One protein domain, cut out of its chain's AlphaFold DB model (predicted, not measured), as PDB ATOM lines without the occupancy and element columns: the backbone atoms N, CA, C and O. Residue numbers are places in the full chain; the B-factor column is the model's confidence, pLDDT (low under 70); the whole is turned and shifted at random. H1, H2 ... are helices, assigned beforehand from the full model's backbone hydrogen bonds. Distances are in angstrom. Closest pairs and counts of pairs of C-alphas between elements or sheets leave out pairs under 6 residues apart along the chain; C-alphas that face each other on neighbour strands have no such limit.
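Overview. This is residues 31 to 99 of the 435 residues of the protein "Hypothetical protein" of Timema shepardi (UniProt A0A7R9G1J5). A looped stretch, residues 31 to 48, leads into a lopsided helical hairpin: the long helix H1 makes the length, and the shorter H2 folds back from its far end, the two opening as a narrow V. The looped stretch lies by the first end of H1, away from H2. The printed part has 69 residues, with H1 then H2, no named strand, and is all helix. It is only just loose, close to extended, with a radius of gyration of the C-alphas of 16.5 A, and elongated, spanning 47 by 26 by 19 A.

Arrangement. Look at H1, residues 49 to 76, and H2, residues 81 to 94: this hairpin runs opposite ways at a shallow tilt of 26 degrees. They touch through residues 71 to 75 of H1 and 81 to 86 of H2 alone; the closest C-alphas, of Cys 75 and Cys 82, are 4.8 A apart. In both helices every O i to N i+4 pair is within hydrogen-bond range.

Along the chain. Find C-alpha 49 at (96.520, 100.117, 94.869); from there H1 runs 40.6 A to C-alpha 76. H2 runs 20.0 A from C-alpha 81 to C-alpha 94 at (92.341, 107.916, 68.102).

Size, cuts and confidence. The C-alphas farthest apart, of His 46 and Pro 80, are 47.1 A apart. The printed part has no cut, and the link from H1 to H2 is tight. Look for pLDDT under 70 at residues 31 to 32 and 96 to 99.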
ATOM      1  N   SER A  31      86.511 107.282 106.108       54.31
ATOM      2  CA  SER A  31      86.213 108.336 105.159       54.31
ATOM      3  C   SER A  31      87.431 109.253 105.119       54.31
ATOM      4  O   SER A  31      87.557 110.159 105.942       54.31
ATOM      5  N   SER A  32      88.379 108.948 104.229       60.53
ATOM      6  CA  SER A  32      89.566 109.766 104.030       60.53
ATOM      7  C   SER A  32      89.046 111.168 103.715       60.53
ATOM      8  O   SER A  32      88.116 111.289 102.902       60.53
ATOM      9  N   PRO A  33      89.517 112.211 104.422       73.56
ATOM     10  CA  PRO A  33      89.012 113.563 104.241       73.56
ATOM     11  C   PRO A  33      89.034 113.892 102.751       73.56
ATOM     12  O   PRO A  33      90.054 113.690 102.093       73.56
ATOM     13  N   CYS A  34      87.885 114.326 102.214       70.69
ATOM     14  CA  CYS A  34      87.727 114.600 100.788       70.69
ATOM     15  C   CYS A  34      88.941 115.391 100.280       70.69
ATOM     16  O   CYS A  34      89.269 116.420 100.884       70.69
ATOM     17  N   PRO A  35      89.616 114.937  99.206       76.31
ATOM     18  CA  PRO A  35      90.802 115.619  98.726       76.31
ATOM     19  C   PRO A  35      90.464 117.071  98.372       76.31
ATOM     20  O   PRO A  35      89.322 117.363  97.991       76.31
ATOM     21  N   PRO A  36      91.444 117.988  98.485       80.31
ATOM     22  CA  PRO A  36      91.264 119.381  98.107       80.31
ATOM     23  C   PRO A  36      90.624 119.497  96.714       80.31
ATOM     24  O   PRO A  36      90.977 118.721  95.816       80.31
ATOM     25  N   PRO A  37      89.697 120.450  96.512       80.06
ATOM     26  CA  PRO A  37      89.037 120.631  95.226       80.06
ATOM     27  C   PRO A  37      90.084 120.810  94.117       80.06
ATOM     28  O   PRO A  37      90.963 121.663  94.216       80.06
ATOM     29  N   GLY A  38      89.999 119.977  93.078       85.62
ATOM     30  CA  GLY A  38      90.908 119.998  91.924       85.62
ATOM     31  C   GLY A  38      91.907 118.840  91.851       85.62
ATOM     32  O   GLY A  38      92.512 118.659  90.795       85.62
ATOM     33  N   ARG A  39      92.062 118.022  92.903       89.25
ATOM     34  CA  ARG A  39      92.871 116.794  92.829       89.25
ATOM     35  C   ARG A  39      91.977 115.565  92.588       89.25
ATOM     36  O   ARG A  39      91.035 115.370  93.357       89.25
ATOM     37  N   PRO A  40      92.261 114.728  91.569       92.06
ATOM     38  CA  PRO A  40      91.533 113.478  91.351       92.06
ATOM     39  C   PRO A  40      91.644 112.544  92.560       92.06
ATOM     40  O   PRO A  40      92.706 112.481  93.194       92.06
ATOM     41  N   ARG A  41      90.577 111.812  92.897       91.00
ATOM     42  CA  ARG A  41      90.549 111.017  94.141       91.00
ATOM     43  C   ARG A  41      91.464 109.800  94.078       91.00
ATOM     44  O   ARG A  41      92.015 109.411  95.101       91.00
ATOM     45  N   TYR A  42      91.702 109.254  92.886       93.25
ATOM     46  CA  TYR A  42      92.650 108.149  92.695       93.25
ATOM     47  C   TYR A  42      94.107 108.529  93.024       93.25
ATOM     48  O   TYR A  42      94.955 107.655  93.182       93.25
ATOM     49  N   CYS A  43      94.417 109.824  93.161       92.56
ATOM     50  CA  CYS A  43      95.739 110.298  93.570       92.56
ATOM     51  C   CYS A  43      95.944 110.320  95.099       92.56
ATOM     52  O   CYS A  43      96.984 110.824  95.541       92.56
ATOM     53  N   ASP A  44      94.978 109.857  95.902       93.81
ATOM     54  CA  ASP A  44      95.111 109.766  97.360       93.81
ATOM     55  C   ASP A  44      96.107 108.643  97.732       93.81
ATOM     56  O   ASP A  44      95.863 107.476  97.412       93.81
ATOM     57  N   PRO A  45      97.246 108.956  98.387       92.44
ATOM     58  CA  PRO A  45      98.215 107.944  98.808       92.44
ATOM     59  C   PRO A  45      97.672 106.984  99.877       92.44
ATOM     60  O   PRO A  45      98.285 105.940 100.097       92.44
ATOM     61  N   HIS A  46      96.558 107.317 100.535       93.69
ATOM     62  CA  HIS A  46      95.935 106.485 101.564       93.69
ATOM     63  C   HIS A  46      95.020 105.390 100.995       93.69
ATOM     64  O   HIS A  46      94.627 104.487 101.732       93.69
ATOM     65  N   LEU A  47      94.699 105.434  99.699       92.44
ATOM     66  CA  LEU A  47      93.936 104.384  99.030       92.44
ATOM     67  C   LEU A  47      94.834 103.191  98.677       92.44
ATOM     68  O   LEU A  47      95.986 103.352  98.250       92.44
ATOM     69  N   SER A  48      94.291 101.974  98.798       95.69
ATOM     70  CA  SER A  48      94.993 100.777  98.329       95.69
ATOM     71  C   SER A  48      95.275 100.883  96.824       95.69
ATOM     72  O   SER A  48      94.646 101.659  96.104       95.69
ATOM     73  N   TYR A  49      96.252 100.129  96.313       93.75
ATOM     74  CA  TYR A  49      96.520 100.117  94.869       93.75
ATOM     75  C   TYR A  49      95.256  99.772  94.061       93.75
ATOM     76  O   TYR A  49      94.951 100.456  93.090       93.75
ATOM     77  N   MET A  50      94.484  98.777  94.516       96.31
ATOM     78  CA  MET A  50      93.241  98.378  93.855       96.31
ATOM     79  C   MET A  50      92.180  99.475  93.918       96.31
ATOM     80  O   MET A  50      91.557  99.765  92.900       96.31
ATOM     81  N   ASP A  51      92.030 100.151  95.059       95.50
ATOM     82  CA  ASP A  51      91.078 101.261  95.181       95.50
ATOM     83  C   ASP A  51      91.457 102.433  94.275       95.50
ATOM     84  O   ASP A  51      90.581 103.043  93.666       95.50
ATOM     85  N   ARG A  52      92.755 102.728  94.128       95.06
ATOM     86  CA  ARG A  52      93.229 103.772  93.208       95.06
ATOM     87  C   ARG A  52      92.891 103.446  91.761       95.06
ATOM     88  O   ARG A  52      92.344 104.304  91.079       95.06
ATOM     89  N   VAL A  53      93.145 102.214  91.320       95.19
ATOM     90  CA  VAL A  53      92.827 101.780  89.949       95.19
ATOM     91  C   VAL A  53      91.320 101.810  89.696       95.19
ATOM     92  O   VAL A  53      90.877 102.325  88.673       95.19
ATOM     93  N   VAL A  54      90.506 101.312  90.633       96.19
ATOM     94  CA  VAL A  54      89.041 101.353  90.499       96.19
ATOM     95  C   VAL A  54      88.540 102.797  90.453       96.19
ATOM     96  O   VAL A  54      87.715 103.129  89.603       96.19
ATOM     97  N   MET A  55      89.062 103.672  91.313       95.62
ATOM     98  CA  MET A  55      88.713 105.093  91.307       95.62
ATOM     99  C   MET A  55      89.131 105.789  90.010       95.62
ATOM    100  O   MET A  55      88.367 106.601  89.492       95.62
ATOM    101  N   GLU A  56      90.299 105.461  89.456       96.12
ATOM    102  CA  GLU A  56      90.762 105.985  88.169       96.12
ATOM    103  C   GLU A  56      89.824 105.566  87.031       96.12
ATOM    104  O   GLU A  56      89.395 106.410  86.242       96.12
ATOM    105  N   ILE A  57      89.429 104.291  86.979       96.19
ATOM    106  CA  ILE A  57      88.482 103.781  85.976       96.19
ATOM    107  C   ILE A  57      87.126 104.483  86.109       96.19
ATOM    108  O   ILE A  57      86.592 104.980  85.123       96.19
ATOM    109  N   VAL A  58      86.577 104.588  87.322       96.25
ATOM    110  CA  VAL A  58      85.266 105.222  87.541       96.25
ATOM    111  C   VAL A  58      85.288 106.708  87.171       96.25
ATOM    112  O   VAL A  58      84.354 107.203  86.534       96.25
ATOM    113  N   GLU A  59      86.344 107.438  87.542       94.31
ATOM    114  CA  GLU A  59      86.462 108.860  87.204       94.31
ATOM    115  C   GLU A  59      86.650 109.068  85.692       94.31
ATOM    116  O   GLU A  59      86.010 109.955  85.118       94.31
ATOM    117  N   THR A  60      87.455 108.233  85.029       93.62
ATOM    118  CA  THR A  60      87.678 108.319  83.574       93.62
ATOM    119  C   THR A  60      86.444 107.908  82.766       93.62
ATOM    120  O   THR A  60      86.073 108.612  81.822       93.62
ATOM    121  N   GLU A  61      85.734 106.851  83.164       95.62
ATOM    122  CA  GLU A  61      84.455 106.466  82.552       95.62
ATOM    123  C   GLU A  61      83.392 107.553  82.740       95.62
ATOM    124  O   GLU A  61      82.627 107.844  81.817       95.62
ATOM    125  N   GLY A  62      83.368 108.213  83.902       94.81
ATOM    126  CA  GLY A  62      82.460 109.326  84.166       94.81
ATOM    127  C   GLY A  62      82.652 110.508  83.209       94.81
ATOM    128  O   GLY A  62      81.669 111.138  82.807       94.81
ATOM    129  N   VAL A  63      83.896 110.797  82.812       93.62
ATOM    130  CA  VAL A  63      84.199 111.809  81.784       93.62
ATOM    131  C   VAL A  63      83.705 111.338  80.418       93.62
ATOM    132  O   VAL A  63      82.957 112.058  79.761       93.62
ATOM    133  N   TYR A  64      84.022 110.100  80.034       94.19
ATOM    134  CA  TYR A  64      83.602 109.546  78.746       94.19
ATOM    135  C   TYR A  64      82.075 109.543  78.567       94.19
ATOM    136  O   TYR A  64      81.559 109.950  77.525       94.19
ATOM    137  N   VAL A  65      81.329 109.128  79.596       95.62
ATOM    138  CA  VAL A  65      79.858 109.108  79.565       95.62
ATOM    139  C   VAL A  65      79.284 110.521  79.456       95.62
ATOM    140  O   VAL A  65      78.312 110.731  78.726       95.62
ATOM    141  N   ARG A  66      79.878 111.499  80.147       95.31
ATOM    142  CA  ARG A  66      79.452 112.903  80.081       95.31
ATOM    143  C   ARG A  66      79.663 113.487  78.686       95.31
ATOM    144  O   ARG A  66      78.737 114.096  78.149       95.31
ATOM    145  N   ASP A  67      80.827 113.249  78.094       94.06
ATOM    146  CA  ASP A  67      81.164 113.734  76.755       94.06
ATOM    147  C   ASP A  67      80.260 113.084  75.699       94.06
ATOM    148  O   ASP A  67      79.684 113.770  74.850       94.06
ATOM    149  N   LEU A  68      80.030 111.771  75.805       93.31
ATOM    150  CA  LEU A  68      79.100 111.056  74.932       93.31
ATOM    151  C   LEU A  68      77.674 111.609  75.054       93.31
ATOM    152  O   LEU A  68      76.982 111.786  74.049       93.31
ATOM    153  N   HIS A  69      77.229 111.911  76.274       95.19
ATOM    154  CA  HIS A  69      75.917 112.503  76.503       95.19
ATOM    155  C   HIS A  69      75.796 113.891  75.860       95.19
ATOM    156  O   HIS A  69      74.777 114.175  75.229       95.19
ATOM    157  N   GLN A  70      76.838 114.722  75.942       92.50
ATOM    158  CA  GLN A  70      76.871 116.025  75.276       92.50
ATOM    159  C   GLN A  70      76.791 115.878  73.750       92.50
ATOM    160  O   GLN A  70      76.002 116.574  73.108       92.50
ATOM    161  N   VAL A  71      77.527 114.928  73.166       92.56
ATOM    162  CA  VAL A  71      77.446 114.624  71.728       92.56
ATOM    163  C   VAL A  71      76.026 114.198  71.343       92.56
ATOM    164  O   VAL A  71      75.454 114.746  70.402       92.56
ATOM    165  N   ILE A  72      75.409 113.285  72.100       94.00
ATOM    166  CA  ILE A  72      74.034 112.828  71.838       94.00
ATOM    167  C   ILE A  72      73.035 113.989  71.933       94.00
ATOM    168  O   ILE A  72      72.132 114.085  71.098       94.00
ATOM    169  N   GLN A  73      73.178 114.877  72.920       94.00
ATOM    170  CA  GLN A  73      72.307 116.045  73.075       94.00
ATOM    171  C   GLN A  73      72.431 117.016  71.897       94.00
ATOM    172  O   GLN A  73      71.408 117.433  71.349       94.00
ATOM    173  N   VAL A  74      73.653 117.321  71.450       91.88
ATOM    174  CA  VAL A  74      73.857 118.198  70.287       91.88
ATOM    175  C   VAL A  74      73.318 117.545  69.014       91.88
ATOM    176  O   VAL A  74      72.627 118.199  68.237       91.88
ATOM    177  N   CYS A  75      73.515 116.242  68.826       90.50
ATOM    178  CA  CYS A  75      72.968 115.529  67.671       90.50
ATOM    179  C   CYS A  75      71.436 115.462  67.669       90.50
ATOM    180  O   CYS A  75      70.818 115.571  66.611       90.50
ATOM    181  N   ARG A  76      70.799 115.366  68.841       92.31
ATOM    182  CA  ARG A  76      69.333 115.434  68.964       92.31
ATOM    183  C   ARG A  76      68.755 116.806  68.633       92.31
ATOM    184  O   ARG A  76      67.610 116.874  68.205       92.31
ATOM    185  N   SER A  77      69.529 117.877  68.800       93.75
ATOM    186  CA  SER A  77      69.086 119.231  68.448       93.75
ATOM    187  C   SER A  77      68.989 119.478  66.935       93.75
ATOM    188  O   SER A  77      68.530 120.538  66.525       93.75
ATOM    189  N   GLY A  78      69.425 118.526  66.096       92.06
ATOM    190  CA  GLY A  78      69.501 118.719  64.645       92.06
ATOM    191  C   GLY A  78      70.560 119.745  64.227       92.06
ATOM    192  O   GLY A  78      70.568 120.177  63.077       92.06
ATOM    193  N   SER A  79      71.447 120.145  65.146       91.38
ATOM    194  CA  SER A  79      72.505 121.105  64.852       91.38
ATOM    195  C   SER A  79      73.526 120.499  63.878       91.38
ATOM    196  O   SER A  79      74.030 119.397  64.133       91.38
ATOM    197  N   PRO A  80      73.905 121.212  62.798       86.25
ATOM    198  CA  PRO A  80      74.977 120.781  61.896       86.25
ATOM    199  C   PRO A  80      76.337 120.655  62.609       86.25
ATOM    200  O   PRO A  80      77.237 119.975  62.116       86.25
ATOM    201  N   GLU A  81      76.483 121.239  63.803       84.81
ATOM    202  CA  GLU A  81      77.686 121.134  64.638       84.81
ATOM    203  C   GLU A  81      77.876 119.745  65.272       84.81
ATOM    204  O   GLU A  81      78.979 119.411  65.708       84.81
ATOM    205  N   CYS A  82      76.839 118.896  65.277       85.06
ATOM    206  CA  CYS A  82      76.933 117.507  65.745       85.06
ATOM    207  C   CYS A  82      78.070 116.747  65.046       85.06
ATOM    208  O   CYS A  82      78.853 116.062  65.704       85.06
ATOM    209  N   TRP A  83      78.217 116.916  63.727       79.50
ATOM    210  CA  TRP A  83      79.266 116.227  62.974       79.50
ATOM    211  C   TRP A  83      80.671 116.682  63.389       79.50
ATOM    212  O   TRP A  83      81.571 115.858  63.548       79.50
ATOM    213  N   PHE A  84      80.845 117.978  63.656       83.19
ATOM    214  CA  PHE A  84      82.114 118.539  64.122       83.19
ATOM    215  C   PHE A  84      82.518 117.983  65.493       83.19
ATOM    216  O   PHE A  84      83.675 117.602  65.688       83.19
ATOM    217  N   LEU A  85      81.571 117.869  66.428       81.12
ATOM    218  CA  LEU A  85      81.822 117.301  67.756       81.12
ATOM    219  C   LEU A  85      82.132 115.801  67.708       81.12
ATOM    220  O   LEU A  85      83.033 115.347  68.418       81.12
ATOM    221  N   VAL A  86      81.446 115.040  66.849       80.81
ATOM    222  CA  VAL A  86      81.731 113.611  66.631       80.81
ATOM    223  C   VAL A  86      83.137 113.428  66.059       80.81
ATOM    224  O   VAL A  86      83.921 112.649  66.604       80.81
ATOM    225  N   CYS A  87      83.502 114.179  65.015       79.06
ATOM    226  CA  CYS A  87      84.837 114.105  64.419       79.06
ATOM    227  C   CYS A  87      85.939 114.509  65.407       79.06
ATOM    228  O   CYS A  87      86.977 113.851  65.465       79.06
ATOM    229  N   ARG A  88      85.710 115.546  66.222       79.44
ATOM    230  CA  ARG A  88      86.673 116.005  67.234       79.44
ATOM    231  C   ARG A  88      86.861 114.990  68.363       79.44
ATOM    232  O   ARG A  88      87.998 114.711  68.738       79.44
ATOM    233  N   SER A  89      85.770 114.408  68.862       78.19
ATOM    234  CA  SER A  89      85.816 113.380  69.913       78.19
ATOM    235  C   SER A  89      86.507 112.106  69.414       78.19
ATOM    236  O   SER A  89      87.326 111.522  70.117       78.19
ATOM    237  N   LEU A  90      86.256 111.717  68.158       74.38
ATOM    238  CA  LEU A  90      86.911 110.570  67.526       74.38
ATOM    239  C   LEU A  90      88.409 110.821  67.268       74.38
ATOM    240  O   LEU A  90      89.227 109.916  67.439       74.38
ATOM    241  N   ALA A  91      88.796 112.041  66.887       74.50
ATOM    242  CA  ALA A  91      90.201 112.425  66.731       74.50
ATOM    243  C   ALA A  91      90.955 112.373  68.073       74.50
ATOM    244  O   ALA A  91      92.035 111.787  68.145       74.50
ATOM    245  N   ALA A  92      90.343 112.889  69.147       72.75
ATOM    246  CA  ALA A  92      90.889 112.800  70.502       72.75
ATOM    247  C   ALA A  92      91.048 111.340  70.962       72.75
ATOM    248  O   ALA A  92      92.093 110.975  71.493       72.75
ATOM    249  N   PHE A  93      90.057 110.489  70.681       70.69
ATOM    250  CA  PHE A  93      90.100 109.065  71.025       70.69
ATOM    251  C   PHE A  93      91.175 108.289  70.247       70.69
ATOM    252  O   PHE A  93      91.838 107.412  70.790       70.69
ATOM    253  N   THR A  94      91.368 108.610  68.966       71.56
ATOM    254  CA  THR A  94      92.341 107.916  68.102       71.56
ATOM    255  C   THR A  94      93.768 108.450  68.234       71.56
ATOM    256  O   THR A  94      94.669 107.926  67.578       71.56
ATOM    257  N   GLY A  95      93.987 109.499  69.037       72.69
ATOM    258  CA  GLY A  95      95.283 110.170  69.165       72.69
ATOM    259  C   GLY A  95      95.772 110.807  67.859       72.69
ATOM    260  O   GLY A  95      96.952 111.139  67.738       72.69
ATOM    261  N   ARG A  96      94.894 110.964  66.856       62.97
ATOM    262  CA  ARG A  96      95.241 111.621  65.596       62.97
ATOM    263  C   ARG A  96      95.000 113.120  65.733       62.97
ATOM    264  O   ARG A  96      93.897 113.515  66.112       62.97
ATOM    265  N   PRO A  97      95.983 113.969  65.389       49.53
ATOM    266  CA  PRO A  97      95.761 115.403  65.382       49.53
ATOM    267  C   PRO A  97      94.643 115.733  64.378       49.53
ATOM    268  O   PRO A  97      94.650 115.188  63.267       49.53
ATOM    269  N   PRO A  98      93.673 116.595  64.735       50.62
ATOM    270  CA  PRO A  98      92.718 117.096  63.758       50.62
ATOM    271  C   PRO A  98      93.496 117.788  62.632       50.62
ATOM    272  O   PRO A  98      94.434 118.541  62.895       50.62
ATOM    273  N   ALA A  99      93.147 117.504  61.374       47.97
ATOM    274  CA  ALA A  99      93.750 118.187  60.233       47.97
ATOM    275  C   ALA A  99      93.577 119.703  60.427       47.97
ATOM    276  O   ALA A  99      92.460 120.168  60.649       47.97
TER     277      ALA A  99